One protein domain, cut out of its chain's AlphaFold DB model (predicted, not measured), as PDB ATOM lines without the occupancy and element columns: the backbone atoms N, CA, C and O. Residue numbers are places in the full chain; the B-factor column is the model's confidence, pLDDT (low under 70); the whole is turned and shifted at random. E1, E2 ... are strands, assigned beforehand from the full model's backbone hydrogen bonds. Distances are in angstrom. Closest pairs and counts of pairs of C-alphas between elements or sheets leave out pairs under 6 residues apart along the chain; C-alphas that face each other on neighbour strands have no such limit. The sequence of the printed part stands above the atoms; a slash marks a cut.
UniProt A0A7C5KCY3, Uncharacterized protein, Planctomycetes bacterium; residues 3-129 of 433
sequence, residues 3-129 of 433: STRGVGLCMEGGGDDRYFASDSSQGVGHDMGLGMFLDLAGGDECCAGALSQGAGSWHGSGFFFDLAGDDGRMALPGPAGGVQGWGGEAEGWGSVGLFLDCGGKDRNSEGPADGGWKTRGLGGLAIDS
ATOM      1  N   SER A   3      41.563 -35.747 -37.599       48.91
ATOM      2  CA  SER A   3      41.360 -34.348 -37.254       48.91
ATOM      3  C   SER A   3      40.910 -33.548 -38.466       48.91
ATOM      4  O   SER A   3      41.549 -33.609 -39.512       48.91
ATOM      5  N   THR A   4      39.860 -32.749 -38.281       59.75
ATOM      6  CA  THR A   4      39.444 -31.688 -39.200       59.75
ATOM      7  C   THR A   4      39.672 -30.358 -38.489       59.75
ATOM      8  O   THR A   4      39.004 -30.086 -37.491       59.75
ATOM      9  N   ARG A   5      40.624 -29.536 -38.956       73.12
ATOM     10  CA  ARG A   5      40.977 -28.235 -38.339       73.12
ATOM     11  C   ARG A   5      41.344 -28.301 -36.839       73.12
ATOM     12  O   ARG A   5      41.035 -27.381 -36.083       73.12
ATOM     13  N   GLY A   6      41.999 -29.377 -36.396       79.31
ATOM     14  CA  GLY A   6      42.449 -29.565 -35.006       79.31
ATOM     15  C   GLY A   6      43.649 -30.513 -34.867       79.31
ATOM     16  O   GLY A   6      44.345 -30.783 -35.850       79.31
ATOM     17  N   VAL A   7      43.854 -31.099 -33.683       84.44
ATOM     18  CA  VAL A   7      44.861 -32.153 -33.449       84.44
ATOM     19  C   VAL A   7      44.185 -33.404 -32.890       84.44
ATOM     20  O   VAL A   7      43.446 -33.315 -31.913       84.44
ATOM     21  N   GLY A   8      44.444 -34.562 -33.496       84.12
ATOM     22  CA  GLY A   8      43.986 -35.866 -33.020       84.12
ATOM     23  C   GLY A   8      45.161 -36.822 -32.843       84.12
ATOM     24  O   GLY A   8      45.889 -37.074 -33.799       84.12
ATOM     25  N   LEU A   9      45.325 -37.364 -31.635       87.75
ATOM     26  CA  LEU A   9      46.368 -38.331 -31.295       87.75
ATOM     27  C   LEU A   9      45.737 -39.602 -30.725       87.75
ATOM     28  O   LEU A   9      44.944 -39.528 -29.789       87.75
ATOM     29  N   CYS A  10      46.127 -40.749 -31.271       84.94
ATOM     30  CA  CYS A  10      45.859 -42.069 -30.715       84.94
ATOM     31  C   CYS A  10      47.184 -42.772 -30.442       84.94
ATOM     32  O   CYS A  10      48.056 -42.761 -31.308       84.94
ATOM     33  N   MET A  11      47.312 -43.377 -29.266       88.19
ATOM     34  CA  MET A  11      48.455 -44.204 -28.899       88.19
ATOM     35  C   MET A  11      47.928 -45.509 -28.312       88.19
ATOM     36  O   MET A  11      47.192 -45.469 -27.325       88.19
ATOM     37  N   GLU A  12      48.269 -46.613 -28.959       80.12
ATOM     38  CA  GLU A  12      48.034 -47.987 -28.516       80.12
ATOM     39  C   GLU A  12      49.356 -48.499 -27.916       80.12
ATOM     40  O   GLU A  12      50.427 -48.148 -28.408       80.12
ATOM     41  N   GLY A  13      49.300 -49.176 -26.767       69.31
ATOM     42  CA  GLY A  13      50.485 -49.564 -25.997       69.31
ATOM     43  C   GLY A  13      50.834 -51.053 -25.987       69.31
ATOM     44  O   GLY A  13      51.920 -51.391 -25.511       69.31
ATOM     45  N   GLY A  14      49.929 -51.929 -26.407       72.56
ATOM     46  CA  GLY A  14      50.041 -53.378 -26.350       72.56
ATOM     47  C   GLY A  14      48.693 -54.072 -26.568       72.56
ATOM     48  O   GLY A  14      47.790 -53.900 -25.748       72.56
ATOM     49  N   GLY A  15      48.584 -54.982 -27.533       69.00
ATOM     50  CA  GLY A  15      47.340 -55.725 -27.763       69.00
ATOM     51  C   GLY A  15      47.408 -56.639 -28.980       69.00
ATOM     52  O   GLY A  15      48.388 -56.630 -29.698       69.00
ATOM     53  N   ASP A  16      46.392 -57.477 -29.184       69.94
ATOM     54  CA  ASP A  16      46.104 -58.011 -30.523       69.94
ATOM     55  C   ASP A  16      44.748 -57.387 -30.910       69.94
ATOM     56  O   ASP A  16      43.682 -57.973 -30.669       69.94
ATOM     57  N   ASP A  17      44.782 -56.142 -31.385       69.75
ATOM     58  CA  ASP A  17      43.628 -55.268 -31.575       69.75
ATOM     59  C   ASP A  17      43.160 -55.181 -33.028       69.75
ATOM     60  O   ASP A  17      43.793 -55.617 -33.994       69.75
ATOM     61  N   ARG A  18      41.939 -54.657 -33.194       70.94
ATOM     62  CA  ARG A  18      41.282 -54.585 -34.498       70.94
ATOM     63  C   ARG A  18      40.618 -53.265 -34.753       70.94
ATOM     64  O   ARG A  18      39.650 -52.883 -34.090       70.94
ATOM     65  N   TYR A  19      41.046 -52.654 -35.842       74.75
ATOM     66  CA  TYR A  19      40.580 -51.355 -36.267       74.75
ATOM     67  C   TYR A  19      39.890 -51.473 -37.616       74.75
ATOM     68  O   TYR A  19      40.484 -51.878 -38.614       74.75
ATOM     69  N   PHE A  20      38.619 -51.078 -37.643       71.00
ATOM     70  CA  PHE A  20      37.851 -50.958 -38.872       71.00
ATOM     71  C   PHE A  20      37.332 -49.537 -39.031       71.00
ATOM     72  O   PHE A  20      36.687 -48.993 -38.129       71.00
ATOM     73  N   ALA A  21      37.562 -48.962 -40.203       73.50
ATOM     74  CA  ALA A  21      37.004 -47.678 -40.574       73.50
ATOM     75  C   ALA A  21      36.628 -47.654 -42.053       73.50
ATOM     76  O   ALA A  21      37.336 -48.187 -42.897       73.50
ATOM     77  N   SER A  22      35.515 -47.003 -42.383       64.50
ATOM     78  CA  SER A  22      35.107 -46.881 -43.781       64.50
ATOM     79  C   SER A  22      36.036 -45.953 -44.557       64.50
ATOM     80  O   SER A  22      36.499 -46.359 -45.604       64.50
ATOM     81  N   ASP A  23      36.353 -44.768 -44.027       74.62
ATOM     82  CA  ASP A  23      37.253 -43.770 -44.624       74.62
ATOM     83  C   ASP A  23      37.785 -42.835 -43.517       74.62
ATOM     84  O   ASP A  23      37.260 -42.830 -42.399       74.62
ATOM     85  N   SER A  24      38.773 -41.993 -43.838       78.88
ATOM     86  CA  SER A  24      39.224 -40.850 -43.026       78.88
ATOM     87  C   SER A  24      39.532 -41.199 -41.569       78.88
ATOM     88  O   SER A  24      38.943 -40.660 -40.626       78.88
ATOM     89  N   SER A  25      40.468 -42.121 -41.358       83.75
ATOM     90  CA  SER A  25      40.745 -42.667 -40.030       83.75
ATOM     91  C   SER A  25      42.222 -42.984 -39.790       83.75
ATOM     92  O   SER A  25      43.055 -42.829 -40.673       83.75
ATOM     93  N   GLN A  26      42.534 -43.444 -38.575       86.25
ATOM     94  CA  GLN A  26      43.865 -43.910 -38.171       86.25
ATOM     95  C   GLN A  26      44.989 -42.936 -38.558       86.25
ATOM     96  O   GLN A  26      45.750 -43.169 -39.494       86.25
ATOM     97  N   GLY A  27      45.061 -41.808 -37.850       86.75
ATOM     98  CA  GLY A  27      46.133 -40.834 -38.058       86.75
ATOM     99  C   GLY A  27      45.926 -39.949 -39.285       86.75
ATOM    100  O   GLY A  27      46.898 -39.481 -39.859       86.75
ATOM    101  N   VAL A  28      44.676 -39.717 -39.704       90.00
ATOM    102  CA  VAL A  28      44.380 -38.798 -40.816       90.00
ATOM    103  C   VAL A  28      44.453 -37.330 -40.380       90.00
ATOM    104  O   VAL A  28      43.866 -36.940 -39.362       90.00
ATOM    105  N   GLY A  29      45.117 -36.506 -41.190       88.00
ATOM    106  CA  GLY A  29      45.014 -35.049 -41.137       88.00
ATOM    107  C   GLY A  29      44.146 -34.525 -42.280       88.00
ATOM    108  O   GLY A  29      44.496 -34.719 -43.441       88.00
ATOM    109  N   HIS A  30      43.039 -33.849 -41.965       84.88
ATOM    110  CA  HIS A  30      42.097 -33.269 -42.932       84.88
ATOM    111  C   HIS A  30      41.900 -31.769 -42.655       84.88
ATOM    112  O   HIS A  30      41.890 -31.351 -41.496       84.88
ATOM    113  N   ASP A  31      41.715 -30.944 -43.689       84.00
ATOM    114  CA  ASP A  31      41.470 -29.491 -43.585       84.00
ATOM    115  C   ASP A  31      42.425 -28.779 -42.606       84.00
ATOM    116  O   ASP A  31      41.995 -28.262 -41.574       84.00
ATOM    117  N   MET A  32      43.732 -28.783 -42.890       84.44
ATOM    118  CA  MET A  32      44.796 -28.255 -42.005       84.44
ATOM    119  C   MET A  32      44.929 -28.959 -40.639       84.44
ATOM    120  O   MET A  32      45.650 -28.486 -39.761       84.44
ATOM    121  N   GLY A  33      44.232 -30.075 -40.420       86.56
ATOM    122  CA  GLY A  33      44.322 -30.857 -39.191       86.56
ATOM    123  C   GLY A  33      45.588 -31.713 -39.116       86.56
ATOM    124  O   GLY A  33      46.094 -32.182 -40.135       86.56
ATOM    125  N   LEU A  34      46.059 -31.960 -37.892       90.12
ATOM    126  CA  LEU A  34      47.107 -32.933 -37.582       90.12
ATOM    127  C   LEU A  34      46.475 -34.209 -37.013       90.12
ATOM    128  O   LEU A  34      45.802 -34.155 -35.981       90.12
ATOM    129  N   GLY A  35      46.703 -35.346 -37.660       92.06
ATOM    130  CA  GLY A  35      46.320 -36.662 -37.154       92.06
ATOM    131  C   GLY A  35      47.538 -37.541 -36.934       92.06
ATOM    132  O   GLY A  35      48.397 -37.614 -37.803       92.06
ATOM    133  N   MET A  36      47.599 -38.230 -35.797       92.56
ATOM    134  CA  MET A  36      48.643 -39.211 -35.519       92.56
ATOM    135  C   MET A  36      48.062 -40.465 -34.865       92.56
ATOM    136  O   MET A  36      47.256 -40.376 -33.936       92.56
ATOM    137  N   PHE A  37      48.472 -41.624 -35.367       90.25
ATOM    138  CA  PHE A  37      48.213 -42.931 -34.774       90.25
ATOM    139  C   PHE A  37      49.554 -43.611 -34.512       90.25
ATOM    140  O   PHE A  37      50.373 -43.698 -35.423       90.25
ATOM    141  N   LEU A  38      49.779 -44.021 -33.267       89.50
ATOM    142  CA  LEU A  38      50.989 -44.698 -32.824       89.50
ATOM    143  C   LEU A  38      50.600 -46.052 -32.240       89.50
ATOM    144  O   LEU A  38      49.898 -46.090 -31.232       89.50
ATOM    145  N   ASP A  39      51.057 -47.110 -32.885       85.81
ATOM    146  CA  ASP A  39      51.008 -48.482 -32.410       85.81
ATOM    147  C   ASP A  39      52.387 -48.858 -31.861       85.81
ATOM    148  O   ASP A  39      53.410 -48.627 -32.514       85.81
ATOM    149  N   LEU A  40      52.432 -49.310 -30.610       82.31
ATOM    150  CA  LEU A  40      53.684 -49.553 -29.900       82.31
ATOM    151  C   LEU A  40      54.084 -51.029 -29.877       82.31
ATOM    152  O   LEU A  40      55.284 -51.299 -29.771       82.31
ATOM    153  N   ALA A  41      53.120 -51.953 -29.886       76.00
ATOM    154  CA  ALA A  41      53.353 -53.389 -29.788       76.00
ATOM    155  C   ALA A  41      52.052 -54.168 -30.032       76.00
ATOM    156  O   ALA A  41      51.091 -53.975 -29.296       76.00
ATOM    157  N   GLY A  42      52.051 -55.167 -30.907       74.19
ATOM    158  CA  GLY A  42      50.862 -56.007 -31.025       74.19
ATOM    159  C   GLY A  42      50.842 -56.929 -32.220       74.19
ATOM    160  O   GLY A  42      51.829 -57.072 -32.919       74.19
ATOM    161  N   GLY A  43      49.748 -57.647 -32.411       73.00
ATOM    162  CA  GLY A  43      49.461 -58.362 -33.651       73.00
ATOM    163  C   GLY A  43      48.191 -57.792 -34.255       73.00
ATOM    164  O   GLY A  43      47.151 -58.461 -34.247       73.00
ATOM    165  N   ASP A  44      48.260 -56.549 -34.715       77.25
ATOM    166  CA  ASP A  44      47.099 -55.710 -34.957       77.25
ATOM    167  C   ASP A  44      46.594 -55.818 -36.396       77.25
ATOM    168  O   ASP A  44      47.336 -55.940 -37.373       77.25
ATOM    169  N   GLU A  45      45.270 -55.765 -36.557       74.44
ATOM    170  CA  GLU A  45      44.639 -55.747 -37.876       74.44
ATOM    171  C   GLU A  45      43.930 -54.418 -38.132       74.44
ATOM    172  O   GLU A  45      42.901 -54.085 -37.534       74.44
ATOM    173  N   CYS A  46      44.460 -53.678 -39.100       75.81
ATOM    174  CA  CYS A  46      43.976 -52.381 -39.533       75.81
ATOM    175  C   CYS A  46      43.348 -52.472 -40.926       75.81
ATOM    176  O   CYS A  46      44.035 -52.690 -41.924       75.81
ATOM    177  N   CYS A  47      42.044 -52.224 -41.022       77.44
ATOM    178  CA  CYS A  47      41.333 -52.133 -42.292       77.44
ATOM    179  C   CYS A  47      40.659 -50.766 -42.429       77.44
ATOM    180  O   CYS A  47      39.814 -50.396 -41.607       77.44
ATOM    181  N   ALA A  48      41.034 -50.012 -43.464       78.88
ATOM    182  CA  ALA A  48      40.475 -48.691 -43.704       78.88
ATOM    183  C   ALA A  48      40.341 -48.346 -45.193       78.88
ATOM    184  O   ALA A  48      41.173 -48.748 -46.005       78.88
ATOM    185  N   GLY A  49      39.303 -47.590 -45.557       72.12
ATOM    186  CA  GLY A  49      39.172 -47.000 -46.894       72.12
ATOM    187  C   GLY A  49      39.900 -45.668 -47.040       72.12
ATOM    188  O   GLY A  49      40.869 -45.390 -46.329       72.12
ATOM    189  N   ALA A  50      39.452 -44.846 -47.987       77.38
ATOM    190  CA  ALA A  50      40.150 -43.660 -48.471       77.38
ATOM    191  C   ALA A  50      40.601 -42.720 -47.344       77.38
ATOM    192  O   ALA A  50      39.920 -42.565 -46.329       77.38
ATOM    193  N   LEU A  51      41.733 -42.040 -47.544       80.00
ATOM    194  CA  LEU A  51      42.266 -41.031 -46.618       80.00
ATOM    195  C   LEU A  51      42.520 -41.571 -45.205       80.00
ATOM    196  O   LEU A  51      42.203 -40.916 -44.221       80.00
ATOM    197  N   SER A  52      43.103 -42.762 -45.085       86.00
ATOM    198  CA  SER A  52      43.361 -43.398 -43.786       86.00
ATOM    199  C   SER A  52      44.804 -43.868 -43.622       86.00
ATOM    200  O   SER A  52      45.575 -43.881 -44.581       86.00
ATOM    201  N   GLN A  53      45.163 -44.288 -42.407       88.69
ATOM    202  CA  GLN A  53      46.482 -44.852 -42.082       88.69
ATOM    203  C   GLN A  53      47.602 -43.848 -42.385       88.69
ATOM    204  O   GLN A  53      48.462 -44.068 -43.234       88.69
ATOM    205  N   GLY A  54      47.546 -42.691 -41.725       88.38
ATOM    206  CA  GLY A  54      48.567 -41.651 -41.861       88.38
ATOM    207  C   GLY A  54      48.426 -40.799 -43.121       88.38
ATOM    208  O   GLY A  54      49.397 -40.203 -43.571       88.38
ATOM    209  N   ALA A  55      47.242 -40.753 -43.732       89.69
ATOM    210  CA  ALA A  55      47.001 -39.904 -44.893       89.69
ATOM    211  C   ALA A  55      46.791 -38.430 -44.498       89.69
ATOM    212  O   ALA A  55      46.093 -38.123 -43.531       89.69
ATOM    213  N   GLY A  56      47.353 -37.512 -45.280       88.50
ATOM    214  CA  GLY A  56      47.048 -36.087 -45.249       88.50
ATOM    215  C   GLY A  56      46.219 -35.685 -46.464       88.50
ATOM    216  O   GLY A  56      46.512 -36.095 -47.587       88.50
ATOM    217  N   SER A  57      45.193 -34.864 -46.262       84.38
ATOM    218  CA  SER A  57      44.438 -34.234 -47.349       84.38
ATOM    219  C   SER A  57      44.011 -32.820 -46.977       84.38
ATOM    220  O   SER A  57      43.952 -32.469 -45.799       84.38
ATOM    221  N   TRP A  58      43.743 -31.985 -47.988       81.56
ATOM    222  CA  TRP A  58      43.280 -30.603 -47.794       81.56
ATOM    223  C   TRP A  58      44.149 -29.839 -46.781       81.56
ATOM    224  O   TRP A  58      43.682 -29.359 -45.752       81.56
ATOM    225  N   HIS A  59      45.460 -29.795 -47.047       84.81
ATOM    226  CA  HIS A  59      46.489 -29.172 -46.191       84.81
ATOM    227  C   HIS A  59      46.729 -29.853 -44.837       84.81
ATOM    228  O   HIS A  59      47.483 -29.345 -44.008       84.81
ATOM    229  N   GLY A  60      46.080 -30.984 -44.579       87.44
ATOM    230  CA  GLY A  60      46.284 -31.755 -43.366       87.44
ATOM    231  C   GLY A  60      47.622 -32.492 -43.344       87.44
ATOM    232  O   GLY A  60      48.265 -32.716 -44.372       87.44
ATOM    233  N   SER A  61      48.034 -32.867 -42.137       91.50
ATOM    234  CA  SER A  61      49.208 -33.701 -41.885       91.50
ATOM    235  C   SER A  61      48.775 -34.977 -41.169       91.50
ATOM    236  O   SER A  61      48.258 -34.908 -40.053       91.50
ATOM    237  N   GLY A  62      48.937 -36.121 -41.824       92.44
ATOM    238  CA  GLY A  62      48.613 -37.432 -41.279       92.44
ATOM    239  C   GLY A  62      49.861 -38.256 -40.994       92.44
ATOM    240  O   GLY A  62      50.798 -38.265 -41.788       92.44
ATOM    241  N   PHE A  63      49.855 -38.957 -39.864       92.75
ATOM    242  CA  PHE A  63      50.954 -39.797 -39.407       92.75
ATOM    243  C   PHE A  63      50.434 -41.129 -38.870       92.75
ATOM    244  O   PHE A  63      49.543 -41.163 -38.019       92.75
ATOM    245  N   PHE A  64      51.012 -42.222 -39.349       91.19
ATOM    246  CA  PHE A  64      50.817 -43.556 -38.803       91.19
ATOM    247  C   PHE A  64      52.181 -44.170 -38.516       91.19
ATOM    248  O   PHE A  64      53.024 -44.242 -39.411       91.19
ATOM    249  N   PHE A  65      52.367 -44.607 -37.277       90.25
ATOM    250  CA  PHE A  65      53.579 -45.243 -36.796       90.25
ATOM    251  C   PHE A  65      53.234 -46.596 -36.202       90.25
ATOM    252  O   PHE A  65      52.396 -46.663 -35.309       90.25
ATOM    253  N   ASP A  66      53.910 -47.620 -36.689       86.44
ATOM    254  CA  ASP A  66      53.972 -48.936 -36.079       86.44
ATOM    255  C   ASP A  66      55.395 -49.193 -35.624       86.44
ATOM    256  O   ASP A  66      56.336 -49.015 -36.405       86.44
ATOM    257  N   LEU A  67      55.563 -49.519 -34.347       84.38
ATOM    258  CA  LEU A  67      56.871 -49.747 -33.760       84.38
ATOM    259  C   LEU A  67      57.252 -51.220 -33.629       84.38
ATOM    260  O   LEU A  67      58.454 -51.505 -33.617       84.38
ATOM    261  N   ALA A  68      56.284 -52.121 -33.470       77.44
ATOM    262  CA  ALA A  68      56.542 -53.532 -33.227       77.44
ATOM    263  C   ALA A  68      55.267 -54.364 -33.392       77.44
ATOM    264  O   ALA A  68      54.264 -54.098 -32.743       77.44
ATOM    265  N   GLY A  69      55.362 -55.481 -34.099       75.00
ATOM    266  CA  GLY A  69      54.244 -56.407 -34.192       75.00
ATOM    267  C   GLY A  69      54.390 -57.383 -35.336       75.00
ATOM    268  O   GLY A  69      55.428 -57.407 -35.967       75.00
ATOM    269  N   ASP A  70      53.399 -58.228 -35.590       77.50
ATOM    270  CA  ASP A  70      53.266 -58.898 -36.894       77.50
ATOM    271  C   ASP A  70      51.875 -58.519 -37.421       77.50
ATOM    272  O   ASP A  70      50.892 -59.244 -37.207       77.50
ATOM    273  N   ASP A  71      51.783 -57.369 -38.086       74.88
ATOM    274  CA  ASP A  71      50.516 -56.687 -38.320       74.88
ATOM    275  C   ASP A  71      49.894 -56.975 -39.691       74.88
ATOM    276  O   ASP A  71      50.509 -57.410 -40.673       74.88
ATOM    277  N   GLY A  72      48.589 -56.733 -39.770       74.06
ATOM    278  CA  GLY A  72      47.791 -56.865 -40.976       74.06
ATOM    279  C   GLY A  72      47.145 -55.551 -41.391       74.06
ATOM    280  O   GLY A  72      46.272 -55.041 -40.697       74.06
ATOM    281  N   ARG A  73      47.485 -55.022 -42.569       77.94
ATOM    282  CA  ARG A  73      47.072 -53.677 -42.998       77.94
ATOM    283  C   ARG A  73      46.441 -53.692 -44.387       77.94
ATOM    284  O   ARG A  73      47.097 -53.964 -45.396       77.94
ATOM    285  N   MET A  74      45.151 -53.368 -44.445       74.69
ATOM    286  CA  MET A  74      44.370 -53.333 -45.678       74.69
ATOM    287  C   MET A  74      43.794 -51.958 -45.984       74.69
ATOM    288  O   MET A  74      43.115 -51.339 -45.166       74.69
ATOM    289  N   ALA A  75      44.019 -51.557 -47.228       72.88
ATOM    290  CA  ALA A  75      43.315 -50.507 -47.931       72.88
ATOM    291  C   ALA A  75      42.051 -51.074 -48.591       72.88
ATOM    292  O   ALA A  75      42.138 -51.947 -49.460       72.88
ATOM    293  N   LEU A  76      40.876 -50.572 -48.206       67.12
ATOM    294  CA  LEU A  76      39.639 -50.866 -48.928       67.12
ATOM    295  C   LEU A  76      39.616 -50.084 -50.257       67.12
ATOM    296  O   LEU A  76      39.977 -48.904 -50.271       67.12
ATOM    297  N   PRO A  77      39.178 -50.693 -51.375       57.19
ATOM    298  CA  PRO A  77      39.057 -49.993 -52.652       57.19
ATOM    299  C   PRO A  77      38.086 -48.806 -52.552       57.19
ATOM    300  O   PRO A  77      36.964 -48.954 -52.080       57.19
ATOM    301  N   GLY A  78      38.483 -47.631 -53.043       56.00
ATOM    302  CA  GLY A  78      37.648 -46.428 -53.001       56.00
ATOM    303  C   GLY A  78      37.996 -45.419 -54.101       56.00
ATOM    304  O   GLY A  78      39.100 -45.460 -54.647       56.00
ATOM    305  N   PRO A  79      37.072 -44.506 -54.458       43.41
ATOM    306  CA  PRO A  79      37.261 -43.558 -55.561       43.41
ATOM    307  C   PRO A  79      38.355 -42.512 -55.293       43.41
ATOM    308  O   PRO A  79      38.896 -41.940 -56.235       43.41
ATOM    309  N   ALA A  80      38.697 -42.279 -54.025       53.34
ATOM    310  CA  ALA A  80      39.794 -41.419 -53.604       53.34
ATOM    311  C   ALA A  80      40.932 -42.296 -53.060       53.34
ATOM    312  O   ALA A  80      41.047 -42.510 -51.858       53.34
ATOM    313  N   GLY A  81      41.751 -42.864 -53.949       61.81
ATOM    314  CA  GLY A  81      42.987 -43.527 -53.529       61.81
ATOM    315  C   GLY A  81      43.809 -42.575 -52.655       61.81
ATOM    316  O   GLY A  81      44.045 -41.433 -53.045       61.81
ATOM    317  N   GLY A  82      44.192 -43.009 -51.456       72.62
ATOM    318  CA  GLY A  82      44.872 -42.122 -50.517       72.62
ATOM    319  C   GLY A  82      45.049 -42.705 -49.126       72.62
ATOM    320  O   GLY A  82      44.575 -42.141 -48.156       72.62
ATOM    321  N   VAL A  83      45.690 -43.860 -49.025       77.38
ATOM    322  CA  VAL A  83      45.882 -44.598 -47.769       77.38
ATOM    323  C   VAL A  83      47.356 -44.884 -47.540       77.38
ATOM    324  O   VAL A  83      48.137 -44.844 -48.495       77.38
ATOM    325  N   GLN A  84      47.724 -45.199 -46.296       83.75
ATOM    326  CA  GLN A  84      49.088 -45.578 -45.919       83.75
ATOM    327  C   GLN A  84      50.094 -44.488 -46.294       83.75
ATOM    328  O   GLN A  84      50.927 -44.663 -47.184       83.75
ATOM    329  N   GLY A  85      49.980 -43.339 -45.628       82.19
ATOM    330  CA  GLY A  85      50.946 -42.253 -45.775       82.19
ATOM    331  C   GLY A  85      50.746 -41.414 -47.031       82.19
ATOM    332  O   GLY A  85      51.690 -40.798 -47.507       82.19
ATOM    333  N   TRP A  86      49.548 -41.398 -47.615       87.31
ATOM    334  CA  TRP A  86      49.272 -40.568 -48.787       87.31
ATOM    335  C   TRP A  86      49.207 -39.081 -48.453       87.31
ATOM    336  O   TRP A  86      48.571 -38.702 -47.478       87.31
ATOM    337  N   GLY A  87      49.810 -38.245 -49.296       85.56
ATOM    338  CA  GLY A  87      49.703 -36.791 -49.236       85.56
ATOM    339  C   GLY A  87      49.437 -36.231 -50.626       85.56
ATOM    340  O   GLY A  87      50.222 -36.440 -51.555       85.56
ATOM    341  N   GLY A  88      48.314 -35.540 -50.792       78.25
ATOM    342  CA  GLY A  88      47.902 -34.942 -52.062       78.25
ATOM    343  C   GLY A  88      48.049 -33.429 -52.107       78.25
ATOM    344  O   GLY A  88      48.369 -32.778 -51.114       78.25
ATOM    345  N   GLU A  89      47.760 -32.861 -53.268       76.94
ATOM    346  CA  GLU A  89      47.570 -31.422 -53.425       76.94
ATOM    347  C   GLU A  89      46.073 -31.132 -53.540       76.94
ATOM    348  O   GLU A  89      45.360 -31.790 -54.299       76.94
ATOM    349  N   ALA A  90      45.601 -30.155 -52.774       66.00
ATOM    350  CA  ALA A  90      44.254 -29.615 -52.890       66.00
ATOM    351  C   ALA A  90      44.364 -28.090 -52.908       66.00
ATOM    352  O   ALA A  90      45.161 -27.523 -52.166       66.00
ATOM    353  N   GLU A  91      43.613 -27.431 -53.790       66.94
ATOM    354  CA  GLU A  91      43.548 -25.960 -53.873       66.94
ATOM    355  C   GLU A  91      44.915 -25.241 -53.984       66.94
ATOM    356  O   GLU A  91      45.073 -24.111 -53.525       66.94
ATOM    357  N   GLY A  92      45.917 -25.870 -54.613       65.56
ATOM    358  CA  GLY A  92      47.235 -25.264 -54.857       65.56
ATOM    359  C   GLY A  92      48.236 -25.367 -53.700       65.56
ATOM    360  O   GLY A  92      49.287 -24.729 -53.749       65.56
ATOM    361  N   TRP A  93      47.928 -26.138 -52.651       64.81
ATOM    362  CA  TRP A  93      48.835 -26.388 -51.528       64.81
ATOM    363  C   TRP A  93      48.866 -27.878 -51.162       64.81
ATOM    364  O   TRP A  93      47.845 -28.572 -51.174       64.81
ATOM    365  N   GLY A  94      50.055 -28.369 -50.811       78.81
ATOM    366  CA  GLY A  94      50.285 -29.771 -50.467       78.81
ATOM    367  C   GLY A  94      49.747 -30.169 -49.090       78.81
ATOM    368  O   GLY A  94      49.526 -29.338 -48.212       78.81
ATOM    369  N   SER A  95      49.571 -31.472 -48.905       87.81
ATOM    370  CA  SER A  95      49.314 -32.134 -47.625       87.81
ATOM    371  C   SER A  95      50.388 -33.189 -47.375       87.81
ATOM    372  O   SER A  95      51.003 -33.686 -48.324       87.81
ATOM    373  N   VAL A  96      50.633 -33.505 -46.104       90.31
ATOM    374  CA  VAL A  96      51.683 -34.446 -45.700       90.31
ATOM    375  C   VAL A  96      51.043 -35.733 -45.221       90.31
ATOM    376  O   VAL A  96      50.203 -35.706 -44.325       90.31
ATOM    377  N   GLY A  97      51.459 -36.853 -45.798       90.81
ATOM    378  CA  GLY A  97      51.128 -38.177 -45.286       90.81
ATOM    379  C   GLY A  97      52.395 -38.943 -44.951       90.81
ATOM    380  O   GLY A  97      53.337 -38.959 -45.741       90.81
ATOM    381  N   LEU A  98      52.430 -39.588 -43.792       90.62
ATOM    382  CA  LEU A  98      53.525 -40.474 -43.428       90.62
ATOM    383  C   LEU A  98      52.985 -41.765 -42.835       90.62
ATOM    384  O   LEU A  98      52.208 -41.755 -41.882       90.62
ATOM    385  N   PHE A  99      53.442 -42.871 -43.402       89.94
ATOM    386  CA  PHE A  99      53.263 -44.206 -42.866       89.94
ATOM    387  C   PHE A  99      54.642 -44.798 -42.606       89.94
ATOM    388  O   PHE A  99      55.474 -44.828 -43.515       89.94
ATOM    389  N   LEU A 100      54.896 -45.227 -41.378       88.62
ATOM    390  CA  LEU A 100      56.172 -45.797 -40.981       88.62
ATOM    391  C   LEU A 100      55.941 -47.070 -40.174       88.62
ATOM    392  O   LEU A 100      55.361 -47.013 -39.093       88.62
ATOM    393  N   ASP A 101      56.452 -48.172 -40.704       84.19
ATOM    394  CA  ASP A 101      56.587 -49.457 -40.033       84.19
ATOM    395  C   ASP A 101      58.058 -49.654 -39.623       84.19
ATOM    396  O   ASP A 101      58.991 -49.636 -40.444       84.19
ATOM    397  N   CYS A 102      58.266 -49.726 -38.311       81.56
ATOM    398  CA  CYS A 102      59.565 -49.823 -37.660       81.56
ATOM    399  C   CYS A 102      59.948 -51.245 -37.234       81.56
ATOM    400  O   CYS A 102      61.090 -51.439 -36.804       81.56
ATOM    401  N   GLY A 103      59.060 -52.236 -37.339       73.69
ATOM    402  CA  GLY A 103      59.401 -53.581 -36.899       73.69
ATOM    403  C   GLY A 103      58.257 -54.579 -36.942       73.69
ATOM    404  O   GLY A 103      57.229 -54.380 -36.321       73.69
ATOM    405  N   GLY A 104      58.525 -55.727 -37.557       70.44
ATOM    406  CA  GLY A 104      57.548 -56.796 -37.683       70.44
ATOM    407  C   GLY A 104      57.690 -57.555 -38.986       70.44
ATOM    408  O   GLY A 104      58.556 -57.222 -39.802       70.44
ATOM    409  N   LYS A 105      56.882 -58.601 -39.175       71.19
ATOM    410  CA  LYS A 105      56.608 -59.193 -40.494       71.19
ATOM    411  C   LYS A 105      55.182 -58.876 -40.915       71.19
ATOM    412  O   LYS A 105      54.266 -59.694 -40.774       71.19
ATOM    413  N   ASP A 106      55.040 -57.698 -41.491       70.00
ATOM    414  CA  ASP A 106      53.757 -57.100 -41.792       70.00
ATOM    415  C   ASP A 106      53.159 -57.551 -43.124       70.00
ATOM    416  O   ASP A 106      53.824 -57.936 -44.087       70.00
ATOM    417  N   ARG A 107      51.829 -57.493 -43.203       71.75
ATOM    418  CA  ARG A 107      51.076 -57.772 -44.431       71.75
ATOM    419  C   ARG A 107      50.356 -56.520 -44.893       71.75
ATOM    420  O   ARG A 107      49.271 -56.207 -44.410       71.75
ATOM    421  N   ASN A 108      50.922 -55.863 -45.900       69.75
ATOM    422  CA  ASN A 108      50.393 -54.635 -46.487       69.75
ATOM    423  C   ASN A 108      49.681 -54.889 -47.826       69.75
ATOM    424  O   ASN A 108      50.249 -55.487 -48.738       69.75
ATOM    425  N   SER A 109      48.447 -54.395 -47.993       67.19
ATOM    426  CA  SER A 109      47.710 -54.560 -49.259       67.19
ATOM    427  C   SER A 109      48.180 -53.627 -50.384       67.19
ATOM    428  O   SER A 109      48.051 -53.979 -51.553       67.19
ATOM    429  N   GLU A 110      48.695 -52.435 -50.057       67.19
ATOM    430  CA  GLU A 110      49.188 -51.457 -51.050       67.19
ATOM    431  C   GLU A 110      50.551 -50.816 -50.701       67.19
ATOM    432  O   GLU A 110      51.098 -50.051 -51.514       67.19
ATOM    433  N   GLY A 111      51.065 -51.100 -49.497       64.44
ATOM    434  CA  GLY A 111      52.280 -50.545 -48.889       64.44
ATOM    435  C   GLY A 111      53.585 -51.015 -49.532       64.44
ATOM    436  O   GLY A 111      53.559 -51.865 -50.426       64.44
ATOM    437  N   PRO A 112      54.730 -50.421 -49.146       65.19
ATOM    438  CA  PRO A 112      56.029 -50.987 -49.493       65.19
ATOM    439  C   PRO A 112      56.144 -52.423 -48.953       65.19
ATOM    440  O   PRO A 112      55.498 -52.767 -47.971       65.19
ATOM    441  N   ALA A 113      56.918 -53.262 -49.646       65.00
ATOM    442  CA  ALA A 113      57.309 -54.574 -49.129       65.00
ATOM    443  C   ALA A 113      58.376 -54.411 -48.032       65.00
ATOM    444  O   ALA A 113      59.061 -53.386 -48.044       65.00
ATOM    445  N   ASP A 114      58.554 -55.430 -47.186       65.25
ATOM    446  CA  ASP A 114      59.501 -55.462 -46.062       65.25
ATOM    447  C   ASP A 114      60.864 -54.839 -46.406       65.25
ATOM    448  O   ASP A 114      61.546 -55.263 -47.350       65.25
ATOM    449  N   GLY A 115      61.273 -53.828 -45.633       68.88
ATOM    450  CA  GLY A 115      62.530 -53.097 -45.847       68.88
ATOM    451  C   GLY A 115      62.518 -52.121 -47.035       68.88
ATOM    452  O   GLY A 115      63.578 -51.684 -47.500       68.88
ATOM    453  N   GLY A 116      61.339 -51.811 -47.574       77.19
ATOM    454  CA  GLY A 116      61.126 -50.928 -48.713       77.19
ATOM    455  C   GLY A 116      60.485 -49.587 -48.351       77.19
ATOM    456  O   GLY A 116      59.977 -49.348 -47.264       77.19
ATOM    457  N   TRP A 117      60.439 -48.678 -49.318       84.19
ATOM    458  CA  TRP A 117      59.712 -47.418 -49.180       84.19
ATOM    459  C   TRP A 117      59.026 -47.047 -50.492       84.19
ATOM    460  O   TRP A 117      59.387 -47.529 -51.569       84.19
ATOM    461  N   LYS A 118      58.005 -46.196 -50.406       82.75
ATOM    462  CA  LYS A 118      57.199 -45.765 -51.547       82.75
ATOM    463  C   LYS A 118      56.650 -44.362 -51.325       82.75
ATOM    464  O   LYS A 118      56.032 -44.087 -50.301       82.75
ATOM    465  N   THR A 119      56.805 -43.482 -52.310       82.81
ATOM    466  CA  THR A 119      56.079 -42.204 -52.327       82.81
ATOM    467  C   THR A 119      54.591 -42.433 -52.575       82.81
ATOM    468  O   THR A 119      54.209 -43.266 -53.403       82.81
ATOM    469  N   ARG A 120      53.737 -41.665 -51.903       79.81
ATOM    470  CA  ARG A 120      52.276 -41.785 -51.960       79.81
ATOM    471  C   ARG A 120      51.649 -40.417 -52.231       79.81
ATOM    472  O   ARG A 120      51.453 -39.622 -51.322       79.81
ATOM    473  N   GLY A 121      51.309 -40.143 -53.488       73.50
ATOM    474  CA  GLY A 121      50.892 -38.795 -53.895       73.50
ATOM    475  C   GLY A 121      52.076 -37.819 -53.958       73.50
ATOM    476  O   GLY A 121      53.224 -38.247 -54.050       73.50
ATOM    477  N   LEU A 122      51.791 -36.515 -53.951       77.69
ATOM    478  CA  LEU A 122      52.790 -35.445 -54.097       77.69
ATOM    479  C   LEU A 122      53.549 -35.133 -52.798       77.69
ATOM    480  O   LEU A 122      54.679 -34.659 -52.861       77.69
ATOM    481  N   GLY A 123      52.945 -35.393 -51.636       79.06
ATOM    482  CA  GLY A 123      53.504 -35.067 -50.317       79.06
ATOM    483  C   GLY A 123      53.495 -36.231 -49.328       79.06
ATOM    484  O   GLY A 123      53.643 -36.011 -48.128       79.06
ATOM    485  N   GLY A 124      53.278 -37.457 -49.808       85.69
ATOM    486  CA  GLY A 124      53.177 -38.637 -48.960       85.69
ATOM    487  C   GLY A 124      54.339 -39.613 -49.088       85.69
ATOM    488  O   GLY A 124      54.920 -39.776 -50.167       85.69
ATOM    489  N   LEU A 125      54.642 -40.307 -47.996       86.81
ATOM    490  CA  LEU A 125      55.690 -41.315 -47.913       86.81
ATOM    491  C   LEU A 125      55.227 -42.497 -47.059       86.81
ATOM    492  O   LEU A 125      54.693 -42.323 -45.969       86.81
ATOM    493  N   ALA A 126      55.467 -43.704 -47.556       85.00
ATOM    494  CA  ALA A 126      55.329 -44.939 -46.803       85.00
ATOM    495  C   ALA A 126      56.697 -45.612 -46.706       85.00
ATOM    496  O   ALA A 126      57.363 -45.779 -47.729       85.00
ATOM    497  N   ILE A 127      57.111 -45.990 -45.503       85.88
ATOM    498  CA  ILE A 127      58.370 -46.680 -45.229       85.88
ATOM    499  C   ILE A 127      58.059 -47.920 -44.406       85.88
ATOM    500  O   ILE A 127      57.325 -47.841 -43.427       85.88
ATOM    501  N   ASP A 128      58.664 -49.024 -44.799       83.44
ATOM    502  CA  ASP A 128      58.805 -50.237 -44.020       83.44
ATOM    503  C   ASP A 128      60.309 -50.458 -43.845       83.44
ATOM    504  O   ASP A 128      61.068 -50.557 -44.811       83.44
ATOM    505  N   SER A 129      60.773 -50.418 -42.604       75.31
ATOM    506  CA  SER A 129      62.203 -50.510 -42.302       75.31
ATOM    507  C   SER A 129      62.725 -51.949 -42.223       75.31
ATOM    508  O   SER A 129      63.942 -52.137 -42.169       75.31
TER     509      SER A 129
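This is residues 3 to 129 of the 433 residues of an uncharacterized protein of Planctomycetes bacterium (UniProt A0A7C5KCY3). With little regular structure, the chain winds in stacked turns, a short solenoid: E1, E4, E6 and E8 stack as one wall, E2, E5 and E7 as a second, and the hairpin of E9 and E10 ends the stack. The printed part has 127 residues, 47 in ten named strands, E1 to E10, and no named helix: all strand. The mixed sheet runs E1, E4, E6, E8, E10, E9; E2, E5, E7 is parallel. It is compact, radius of gyration of the C-alphas 12.9 A, spanning 38 by 26 by 23 A.

E1, residues 7 to 12, is parallel to E4, residues 34 to 39; N 8 and O 34 are 2.9 A apart, within hydrogen-bond range. E2, residues 18 to 21, is parallel to E5, residues 45 to 48, with N 19 and O 45 2.9 A apart. E3, residues 28 to 30, pairs with no named strand. E6, residues 61 to 66, is parallel to E8, residues 96 to 101, with N 62 and O 96 2.8 A apart.

E1 begins at C-alpha 7 (44.861, -32.153, -33.449) and measures 16.9 A. E7 is residues 72 to 75, E9 117 to 119. E10, residues 124 to 128, ends at C-alpha 128 (58.805, -50.237, -44.020).

The printed part has no cut. Links E5 to E6, E7 to E8 and E8 to E9 are long. Residues under pLDDT 70 include 76 to 81 and 108 to 115.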